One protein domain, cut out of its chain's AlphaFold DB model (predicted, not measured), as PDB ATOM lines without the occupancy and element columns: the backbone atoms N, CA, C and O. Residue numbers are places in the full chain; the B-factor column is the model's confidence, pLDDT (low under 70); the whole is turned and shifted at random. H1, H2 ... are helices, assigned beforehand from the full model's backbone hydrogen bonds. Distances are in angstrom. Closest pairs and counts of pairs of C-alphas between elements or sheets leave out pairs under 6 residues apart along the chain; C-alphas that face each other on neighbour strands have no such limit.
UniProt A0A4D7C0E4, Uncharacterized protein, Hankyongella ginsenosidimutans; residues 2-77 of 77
ATOM      1  N   LEU A   2      66.347 127.773 168.051       46.59
ATOM      2  CA  LEU A   2      65.713 128.480 169.185       46.59
ATOM      3  C   LEU A   2      65.452 129.989 168.981       46.59
ATOM      4  O   LEU A   2      64.504 130.534 169.531       46.59
ATOM      5  N   ALA A   3      66.261 130.682 168.175       51.72
ATOM      6  CA  ALA A   3      65.988 132.083 167.840       51.72
ATOM      7  C   ALA A   3      64.732 132.231 166.959       51.72
ATOM      8  O   ALA A   3      63.961 133.167 167.136       51.72
ATOM      9  N   ALA A   4      64.490 131.273 166.057       55.56
ATOM     10  CA  ALA A   4      63.331 131.287 165.165       55.56
ATOM     11  C   ALA A   4      62.015 131.064 165.927       55.56
ATOM     12  O   ALA A   4      61.020 131.718 165.624       55.56
ATOM     13  N   SER A   5      62.017 130.208 166.956       62.91
ATOM     14  CA  SER A   5      60.836 130.005 167.805       62.91
ATOM     15  C   SER A   5      60.495 131.255 168.616       62.91
ATOM     16  O   SER A   5      59.330 131.625 168.700       62.91
ATOM     17  N   VAL A   6      61.503 131.966 169.132       60.31
ATOM     18  CA  VAL A   6      61.299 133.230 169.860       60.31
ATOM     19  C   VAL A   6      60.767 134.334 168.941       60.31
ATOM     20  O   VAL A   6      59.872 135.078 169.334       60.31
ATOM     21  N   VAL A   7      61.282 134.441 167.712       70.88
ATOM     22  CA  VAL A   7      60.764 135.399 166.719       70.88
ATOM     23  C   VAL A   7      59.298 135.105 166.402       70.88
ATOM     24  O   VAL A   7      58.475 136.018 166.445       70.88
ATOM     25  N   SER A   8      58.954 133.834 166.186       69.50
ATOM     26  CA  SER A   8      57.572 133.414 165.942       69.50
ATOM     27  C   SER A   8      56.647 133.710 167.134       69.50
ATOM     28  O   SER A   8      55.518 134.160 166.941       69.50
ATOM     29  N   ASP A   9      57.134 133.550 168.371       71.12
ATOM     30  CA  ASP A   9      56.387 133.911 169.582       71.12
ATOM     31  C   ASP A   9      56.093 135.417 169.660       71.12
ATOM     32  O   ASP A   9      54.966 135.808 169.978       71.12
ATOM     33  N   PHE A  10      57.072 136.274 169.346       73.31
ATOM     34  CA  PHE A  10      56.867 137.727 169.313       73.31
ATOM     35  C   PHE A  10      55.920 138.161 168.188       73.31
ATOM     36  O   PHE A  10      55.087 139.044 168.399       73.31
ATOM     37  N   GLU A  11      56.002 137.533 167.013       75.56
ATOM     38  CA  GLU A  11      55.066 137.787 165.913       75.56
ATOM     39  C   GLU A  11      53.637 137.397 166.280       75.56
ATOM     40  O   GLU A  11      52.710 138.171 166.039       75.56
ATOM     41  N   ARG A  12      53.455 136.244 166.934       73.69
ATOM     42  CA  ARG A  12      52.141 135.804 167.407       73.69
ATOM     43  C   ARG A  12      51.566 136.774 168.440       73.69
ATOM     44  O   ARG A  12      50.415 137.169 168.299       73.69
ATOM     45  N   ILE A  13      52.370 137.227 169.409       75.38
ATOM     46  CA  ILE A  13      51.950 138.245 170.392       75.38
ATOM     47  C   ILE A  13      51.504 139.531 169.683       75.38
ATOM     48  O   ILE A  13      50.434 140.059 169.979       75.38
ATOM     49  N   ARG A  14      52.292 140.017 168.716       79.12
ATOM     50  CA  ARG A  14      51.965 141.226 167.946       79.12
ATOM     51  C   ARG A  14      50.645 141.079 167.185       79.12
ATOM     52  O   ARG A  14      49.837 142.004 167.215       79.12
ATOM     53  N   LEU A  15      50.425 139.950 166.511       76.44
ATOM     54  CA  LEU A  15      49.192 139.699 165.760       76.44
ATOM     55  C   LEU A  15      47.973 139.599 166.681       76.44
ATOM     56  O   LEU A  15      46.961 140.231 166.395       76.44
ATOM     57  N   THR A  16      48.082 138.902 167.814       78.12
ATOM     58  CA  THR A  16      46.993 138.794 168.798       78.12
ATOM     59  C   THR A  16      46.582 140.157 169.360       78.12
ATOM     60  O   THR A  16      45.389 140.437 169.454       78.12
ATOM     61  N   LEU A  17      47.546 141.031 169.664       72.19
ATOM     62  CA  LEU A  17      47.266 142.402 170.109       72.19
ATOM     63  C   LEU A  17      46.553 143.222 169.034       72.19
ATOM     64  O   LEU A  17      45.575 143.906 169.326       72.19
ATOM     65  N   ILE A  18      47.013 143.134 167.782       75.00
ATOM     66  CA  ILE A  18      46.354 143.814 166.661       75.00
ATOM     67  C   ILE A  18      44.923 143.298 166.506       75.00
ATOM     68  O   ILE A  18      44.003 144.098 166.391       75.00
ATOM     69  N   GLU A  19      44.704 141.983 166.549       74.69
ATOM     70  CA  GLU A  19      43.363 141.401 166.460       74.69
ATOM     71  C   GLU A  19      42.444 141.861 167.596       74.69
ATOM     72  O   GLU A  19      41.293 142.207 167.336       74.69
ATOM     73  N   GLN A  20      42.926 141.899 168.843       73.38
ATOM     74  CA  GLN A  20      42.150 142.398 169.985       73.38
ATOM     75  C   GLN A  20      41.753 143.868 169.809       73.38
ATOM     76  O   GLN A  20      40.600 144.221 170.048       73.38
ATOM     77  N   LEU A  21      42.679 144.705 169.334       67.19
ATOM     78  CA  LEU A  21      42.427 146.123 169.077       67.19
ATOM     79  C   LEU A  21      41.471 146.335 167.892       67.19
ATOM     80  O   LEU A  21      40.613 147.211 167.940       67.19
ATOM     81  N   CYS A  22      41.560 145.503 166.852       69.06
ATOM     82  CA  CYS A  22      40.666 145.549 165.691       69.06
ATOM     83  C   CYS A  22      39.247 145.048 165.998       69.06
ATOM     84  O   CYS A  22      38.284 145.546 165.412       69.06
ATOM     85  N   LYS A  23      39.094 144.075 166.910       67.25
ATOM     86  CA  LYS A  23      37.789 143.506 167.297       67.25
ATOM     87  C   LYS A  23      36.843 144.521 167.940       67.25
ATOM     88  O   LYS A  23      35.643 144.269 167.955       67.25
ATOM     89  N   GLN A  24      37.343 145.656 168.433       62.88
ATOM     90  CA  GLN A  24      36.498 146.692 169.035       62.88
ATOM     91  C   GLN A  24      35.646 147.472 168.016       62.88
ATOM     92  O   GLN A  24      34.686 148.118 168.424       62.88
ATOM     93  N   GLY A  25      35.917 147.352 166.707       59.62
ATOM     94  CA  GLY A  25      35.141 148.011 165.653       59.62
ATOM     95  C   GLY A  25      35.245 149.546 165.668       59.62
ATOM     96  O   GLY A  25      35.482 150.182 166.686       59.62
ATOM     97  N   GLY A  26      35.085 150.177 164.503       64.06
ATOM     98  CA  GLY A  26      34.917 151.635 164.395       64.06
ATOM     99  C   GLY A  26      36.176 152.476 164.149       64.06
ATOM    100  O   GLY A  26      36.033 153.609 163.695       64.06
ATOM    101  N   GLN A  27      37.396 151.958 164.349       65.81
ATOM    102  CA  GLN A  27      38.631 152.692 164.021       65.81
ATOM    103  C   GLN A  27      39.646 151.862 163.222       65.81
ATOM    104  O   GLN A  27      39.748 150.651 163.430       65.81
ATOM    105  N   PRO A  28      40.435 152.490 162.324       74.31
ATOM    106  CA  PRO A  28      41.534 151.812 161.652       74.31
ATOM    107  C   PRO A  28      42.517 151.211 162.675       74.31
ATOM    108  O   PRO A  28      42.815 151.875 163.672       74.31
ATOM    109  N   PRO A  29      43.100 150.026 162.416       68.69
ATOM    110  CA  PRO A  29      43.971 149.316 163.363       68.69
ATOM    111  C   PRO A  29      45.092 150.181 163.948       68.69
ATOM    112  O   PRO A  29      45.389 150.129 165.137       68.69
ATOM    113  N   LEU A  30      45.694 151.037 163.118       72.69
ATOM    114  CA  LEU A  30      46.753 151.953 163.537       72.69
ATOM    115  C   LEU A  30      46.266 152.998 164.553       72.69
ATOM    116  O   LEU A  30      47.021 153.380 165.444       72.69
ATOM    117  N   VAL A  31      45.031 153.478 164.410       77.69
ATOM    118  CA  VAL A  31      44.432 154.460 165.322       77.69
ATOM    119  C   VAL A  31      44.102 153.790 166.654       77.69
ATOM    120  O   VAL A  31      44.473 154.328 167.691       77.69
ATOM    121  N   ALA A  32      43.540 152.577 166.625       75.62
ATOM    122  CA  ALA A  32      43.292 151.785 167.831       75.62
ATOM    123  C   ALA A  32      44.593 151.487 168.601       75.62
ATOM    124  O   ALA A  32      44.651 151.683 169.812       75.62
ATOM    125  N   VAL A  33      45.674 151.116 167.900       76.19
ATOM    126  CA  VAL A  33      47.007 150.931 168.505       76.19
ATOM    127  C   VAL A  33      47.532 152.229 169.111       76.19
ATOM    128  O   VAL A  33      48.004 152.216 170.241       76.19
ATOM    129  N   LYS A  34      47.456 153.362 168.401       79.19
ATOM    130  CA  LYS A  34      47.916 154.656 168.934       79.19
ATOM    131  C   LYS A  34      47.116 155.091 170.161       79.19
ATOM    132  O   LYS A  34      47.710 155.558 171.126       79.19
ATOM    133  N   SER A  35      45.799 154.899 170.130       81.12
ATOM    134  CA  SER A  35      44.918 155.183 171.261       81.12
ATOM    135  C   SER A  35      45.287 154.316 172.462       81.12
ATOM    136  O   SER A  35      45.515 154.846 173.544       81.12
ATOM    137  N   TRP A  36      45.446 153.007 172.262       80.38
ATOM    138  CA  TRP A  36      45.872 152.090 173.318       80.38
ATOM    139  C   TRP A  36      47.252 152.451 173.883       80.38
ATOM    140  O   TRP A  36      47.422 152.518 175.094       80.38
ATOM    141  N   LEU A  37      48.226 152.779 173.025       80.00
ATOM    142  CA  LEU A  37      49.553 153.230 173.462       80.00
ATOM    143  C   LEU A  37      49.482 154.501 174.320       80.00
ATOM    144  O   LEU A  37      50.262 154.629 175.260       80.00
ATOM    145  N   SER A  38      48.563 155.425 174.013       80.38
ATOM    146  CA  SER A  38      48.366 156.640 174.816       80.38
ATOM    147  C   SER A  38      47.657 156.390 176.148       80.38
ATOM    148  O   SER A  38      47.949 157.078 177.120       80.38
ATOM    149  N   THR A  39      46.759 155.402 176.233       84.81
ATOM    150  CA  THR A  39      46.074 155.058 177.491       84.81
ATOM    151  C   THR A  39      46.929 154.173 178.395       84.81
ATOM    152  O   THR A  39      46.816 154.242 179.614       84.81
ATOM    153  N   GLU A  40      47.810 153.362 177.806       84.44
ATOM    154  CA  GLU A  40      48.662 152.386 178.494       84.44
ATOM    155  C   GLU A  40      50.132 152.823 178.572       84.44
ATOM    156  O   GLU A  40      51.028 151.988 178.720       84.44
ATOM    157  N   GLU A  41      50.416 154.126 178.488       83.12
ATOM    158  CA  GLU A  41      51.782 154.667 178.416       83.12
ATOM    159  C   GLU A  41      52.698 154.101 179.519       83.12
ATOM    160  O   GLU A  41      53.814 153.648 179.251       83.12
ATOM    161  N   ALA A  42      52.205 154.018 180.758       86.62
ATOM    162  CA  ALA A  42      52.949 153.443 181.879       86.62
ATOM    163  C   ALA A  42      53.273 151.947 181.687       86.62
ATOM    164  O   ALA A  42      54.334 151.466 182.094       86.62
ATOM    165  N   THR A  43      52.367 151.180 181.085       85.19
ATOM    166  CA  THR A  43      52.573 149.764 180.749       85.19
ATOM    167  C   THR A  43      53.594 149.627 179.620       85.19
ATOM    168  O   THR A  43      54.537 148.838 179.731       85.19
ATOM    169  N   VAL A  44      53.497 150.468 178.588       84.81
ATOM    170  CA  VAL A  44      54.443 150.522 177.463       84.81
ATOM    171  C   VAL A  44      55.857 150.860 177.942       84.81
ATOM    172  O   VAL A  44      56.807 150.153 177.597       84.81
ATOM    173  N   LEU A  45      56.016 151.876 178.794       87.31
ATOM    174  CA  LEU A  45      57.313 152.257 179.363       87.31
ATOM    175  C   LEU A  45      57.942 151.119 180.179       87.31
ATOM    176  O   LEU A  45      59.146 150.868 180.071       87.31
ATOM    177  N   ARG A  46      57.134 150.370 180.942       89.12
ATOM    178  CA  ARG A  46      57.598 149.184 181.686       89.12
ATOM    179  C   ARG A  46      58.083 148.073 180.756       89.12
ATOM    180  O   ARG A  46      59.128 147.474 181.021       89.12
ATOM    181  N   VAL A  47      57.373 147.815 179.657       87.12
ATOM    182  CA  VAL A  47      57.806 146.852 178.631       87.12
ATOM    183  C   VAL A  47      59.123 147.303 177.988       87.12
ATOM    184  O   VAL A  47      60.068 146.514 177.915       87.12
ATOM    185  N   LEU A  48      59.236 148.576 177.599       87.75
ATOM    186  CA  LEU A  48      60.458 149.137 177.010       87.75
ATOM    187  C   LEU A  48      61.661 149.028 177.956       87.75
ATOM    188  O   LEU A  48      62.752 148.656 177.518       87.75
ATOM    189  N   ALA A  49      61.469 149.279 179.252       89.62
ATOM    190  CA  ALA A  49      62.518 149.127 180.257       89.62
ATOM    191  C   ALA A  49      63.020 147.676 180.355       89.62
ATOM    192  O   ALA A  49      64.231 147.443 180.376       89.62
ATOM    193  N   LYS A  50      62.112 146.691 180.340       88.19
ATOM    194  CA  LYS A  50      62.473 145.261 180.345       88.19
ATOM    195  C   LYS A  50      63.244 144.858 179.089       88.19
ATOM    196  O   LYS A  50      64.261 144.174 179.188       88.19
ATOM    197  N   VAL A  51      62.813 145.329 177.916       88.31
ATOM    198  CA  VAL A  51      63.523 145.094 176.647       88.31
ATOM    199  C   VAL A  51      64.926 145.705 176.690       88.31
ATOM    200  O   VAL A  51      65.896 145.043 176.318       88.31
ATOM    201  N   LYS A  52      65.052 146.946 177.179       88.88
ATOM    202  CA  LYS A  52      66.342 147.633 177.322       88.88
ATOM    203  C   LYS A  52      67.285 146.874 178.258       88.88
ATOM    204  O   LYS A  52      68.446 146.686 177.909       88.88
ATOM    205  N   ALA A  53      66.784 146.395 179.397       87.94
ATOM    206  CA  ALA A  53      67.568 145.616 180.355       87.94
ATOM    207  C   ALA A  53      68.093 144.308 179.745       87.94
ATOM    208  O   ALA A  53      69.265 143.976 179.903       87.94
ATOM    209  N   VAL A  54      67.256 143.593 178.987       89.06
ATOM    210  CA  VAL A  54      67.684 142.358 178.317       89.06
ATOM    211  C   VAL A  54      68.737 142.644 177.252       89.06
ATOM    212  O   VAL A  54      69.750 141.950 177.237       89.06
ATOM    213  N   ARG A  55      68.552 143.687 176.429       85.94
ATOM    214  CA  ARG A  55      69.544 144.107 175.421       85.94
ATOM    215  C   ARG A  55      70.894 144.471 176.033       85.94
ATOM    216  O   ARG A  55      71.913 144.129 175.454       85.94
ATOM    217  N   ALA A  56      70.896 145.130 177.190       88.31
ATOM    218  CA  ALA A  56      72.121 145.491 177.902       88.31
ATOM    219  C   ALA A  56      72.817 144.285 178.562       88.31
ATOM    220  O   ALA A  56      73.982 144.373 178.938       88.31
ATOM    221  N   SER A  57      72.116 143.159 178.723       82.69
ATOM    222  CA  SER A  57      72.663 141.956 179.348       82.69
ATOM    223  C   SER A  57      73.334 141.052 178.304       82.69
ATOM    224  O   SER A  57      72.770 140.036 177.893       82.69
ATOM    225  N   GLU A  58      74.538 141.397 177.855       81.12
ATOM    226  CA  GLU A  58      75.308 140.526 176.959       81.12
ATOM    227  C   GLU A  58      75.890 139.298 177.703       81.12
ATOM    228  O   GLU A  58      76.340 139.431 178.843       81.12
ATOM    229  N   PRO A  59      75.865 138.086 177.107       86.06
ATOM    230  CA  PRO A  59      75.160 137.739 175.876       86.06
ATOM    231  C   PRO A  59      73.640 137.637 176.098       86.06
ATOM    232  O   PRO A  59      73.161 137.142 177.129       86.06
ATOM    233  N   VAL A  60      72.868 138.069 175.095       86.31
ATOM    234  CA  VAL A  60      71.418 137.853 175.053       86.31
ATOM    235  C   VAL A  60      71.162 136.394 174.690       86.31
ATOM    236  O   VAL A  60      71.445 135.958 173.578       86.31
ATOM    237  N   THR A  61      70.633 135.625 175.638       87.38
ATOM    238  CA  THR A  61      70.357 134.195 175.460       87.38
ATOM    239  C   THR A  61      68.875 133.942 175.206       87.38
ATOM    240  O   THR A  61      68.016 134.728 175.613       87.38
ATOM    241  N   THR A  62      68.548 132.798 174.598       83.50
ATOM    242  CA  THR A  62      67.157 132.350 174.412       83.50
ATOM    243  C   THR A  62      66.379 132.358 175.727       83.50
ATOM    244  O   THR A  62      65.262 132.856 175.766       83.50
ATOM    245  N   ALA A  63      66.980 131.886 176.824       87.31
ATOM    246  CA  ALA A  63      66.334 131.859 178.136       87.31
ATOM    247  C   ALA A  63      65.925 133.263 178.622       87.31
ATOM    248  O   ALA A  63      64.819 133.440 179.131       87.31
ATOM    249  N   LYS A  64      66.778 134.278 178.407       87.06
ATOM    250  CA  LYS A  64      66.458 135.679 178.731       87.06
ATOM    251  C   LYS A  64      65.314 136.213 177.870       87.06
ATOM    252  O   LYS A  64      64.454 136.923 178.384       87.06
ATOM    253  N   LEU A  65      65.272 135.851 176.586       85.69
ATOM    254  CA  LEU A  65      64.187 136.244 175.685       85.69
ATOM    255  C   LEU A  65      62.860 135.562 176.044       85.69
ATOM    256  O   LEU A  65      61.829 136.226 176.066       85.69
ATOM    257  N   THR A  66      62.876 134.274 176.393       85.75
ATOM    258  CA  THR A  66      61.689 133.556 176.885       85.75
ATOM    259  C   THR A  66      61.184 134.162 178.192       85.75
ATOM    260  O   THR A  66      59.987 134.404 178.345       85.75
ATOM    261  N   HIS A  67      62.089 134.471 179.126       87.75
ATOM    262  CA  HIS A  67      61.721 135.129 180.376       87.75
ATOM    263  C   HIS A  67      61.124 136.523 180.128       87.75
ATOM    264  O   HIS A  67      60.091 136.856 180.704       87.75
ATOM    265  N   LEU A  68      61.716 137.307 179.220       88.38
ATOM    266  CA  LEU A  68      61.176 138.594 178.785       88.38
ATOM    267  C   LEU A  68      59.772 138.453 178.192       88.38
ATOM    268  O   LEU A  68      58.877 139.188 178.596       88.38
ATOM    269  N   ALA A  69      59.565 137.507 177.275       83.25
ATOM    270  CA  ALA A  69      58.263 137.272 176.657       83.25
ATOM    271  C   ALA A  69      57.188 136.940 177.706       83.25
ATOM    272  O   ALA A  69      56.097 137.505 177.660       83.25
ATOM    273  N   ASN A  70      57.512 136.104 178.699       86.44
ATOM    274  CA  ASN A  70      56.604 135.800 179.808       86.44
ATOM    275  C   ASN A  70      56.299 137.036 180.667       86.44
ATOM    276  O   ASN A  70      55.138 137.291 180.980       86.44
ATOM    277  N   GLN A  71      57.313 137.837 181.009       87.94
ATOM    278  CA  GLN A  71      57.107 139.083 181.754       87.94
ATOM    279  C   GLN A  71      56.242 140.088 180.984       87.94
ATOM    280  O   GLN A  71      55.451 140.799 181.596       87.94
ATOM    281  N   VAL A  72      56.404 140.169 179.662       86.31
ATOM    282  CA  VAL A  72      55.616 141.064 178.807       86.31
ATOM    283  C   VAL A  72      54.173 140.579 178.694       86.31
ATOM    284  O   VAL A  72      53.276 141.396 178.846       86.31
ATOM    285  N   ARG A  73      53.925 139.272 178.518       82.06
ATOM    286  CA  ARG A  73      52.558 138.713 178.523       82.06
ATOM    287  C   ARG A  73      51.806 139.069 179.808       82.06
ATOM    288  O   ARG A  73      50.714 139.606 179.729       82.06
ATOM    289  N   LEU A  74      52.430 138.873 180.972       83.81
ATOM    290  CA  LEU A  74      51.821 139.211 182.267       83.81
ATOM    291  C   LEU A  74      51.514 140.706 182.436       83.81
ATOM    292  O   LEU A  74      50.603 141.059 183.177       83.81
ATOM    293  N   LEU A  75      52.285 141.586 181.791       82.44
ATOM    294  CA  LEU A  75      52.046 143.031 181.839       82.44
ATOM    295  C   LEU A  75      50.914 143.484 180.919       82.44
ATOM    296  O   LEU A  75      50.343 144.540 181.169       82.44
ATOM    297  N   LEU A  76      50.646 142.738 179.847       75.19
ATOM    298  CA  LEU A  76      49.673 143.113 178.821       75.19
ATOM    299  C   LEU A  76      48.280 142.510 179.056       75.19
ATOM    300  O   LEU A  76      47.329 143.029 178.481       75.19
ATOM    301  N   GLY A  77      48.159 141.503 179.934       67.12
ATOM    302  CA  GLY A  77      46.892 140.835 180.256       67.12
ATOM    303  C   GLY A  77      46.607 139.664 179.333       67.12
ATOM    304  O   GLY A  77      46.180 139.905 178.184       67.12
TER     305      GLY A  77
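Overview. This is residues 2 to 77 of the 77 residues of an uncharacterized protein of Hankyongella ginsenosidimutans (UniProt A0A4D7C0E4). Three long helices, H1, H3 and H4, lie nearly lengthwise together, with H3 and H4 folded into a hairpin and H1 packed on H4 by its first part, residues 2 to 10. The shorter H2 crosses at one end, between the end of H1 and the beginning of H3. The printed part has 76 residues with four named helices, H1 to H4 in chain order, and no named strand; the class is all helix. It is only just loose, close to compact, with a radius of gyration of the C-alphas of 13.8 A, and elongated, spanning 44 by 25 by 18 A.

Along the chain. H1, residues 2 to 22, begins with C-alpha 2 at (65.713, 128.480, 169.185) and is 30.5 A long. H2 is residues 29 to 39. H3, residues 41 to 56, is 22.3 A long, and H4, residues 62 to 76, is 21.0 A long, ending with C-alpha 76 at (49.673, 143.113, 178.821).

Arrangement. H1 touches H4 with residues 2 to 10 alone, closest at the C-alphas of Leu 2 and Thr 62, 6.7 A, at a shallow tilt of 13 degrees, the same way. H1 touches H2 with residues 18 to 22 alone, about perpendicular at 89 degrees; the closest C-alphas, of Cys 22 and Pro 29, are 5.5 A apart. H2 and H3 are close but not clearly touching, about perpendicular at 86 degrees, with the closest C-alphas, of Leu 37 and Val 44, 6.9 A apart. H3 and H4 form a helical hairpin and touch at a shallow tilt of 6 degrees, opposite ways, closest at the C-alphas of Val 47 and Val 72, 6.2 A. H1 and H3 are apart, as are H2 and H4. The packing is mostly aligned, but only just: 2 of 3 touching pairs are at a shallow tilt. In H1, H2, H3 and H4 every O i to N i+4 pair is within hydrogen-bond range.

Size, cuts and confidence. The two C-alphas farthest apart, of Gly 26 and Pro 59, are 44.1 A apart. The printed part has no cut and no long link. The mean pLDDT of the printed part is 78.3; residues 2 to 6, 8, 21 to 27, 29 and 77 are under 70.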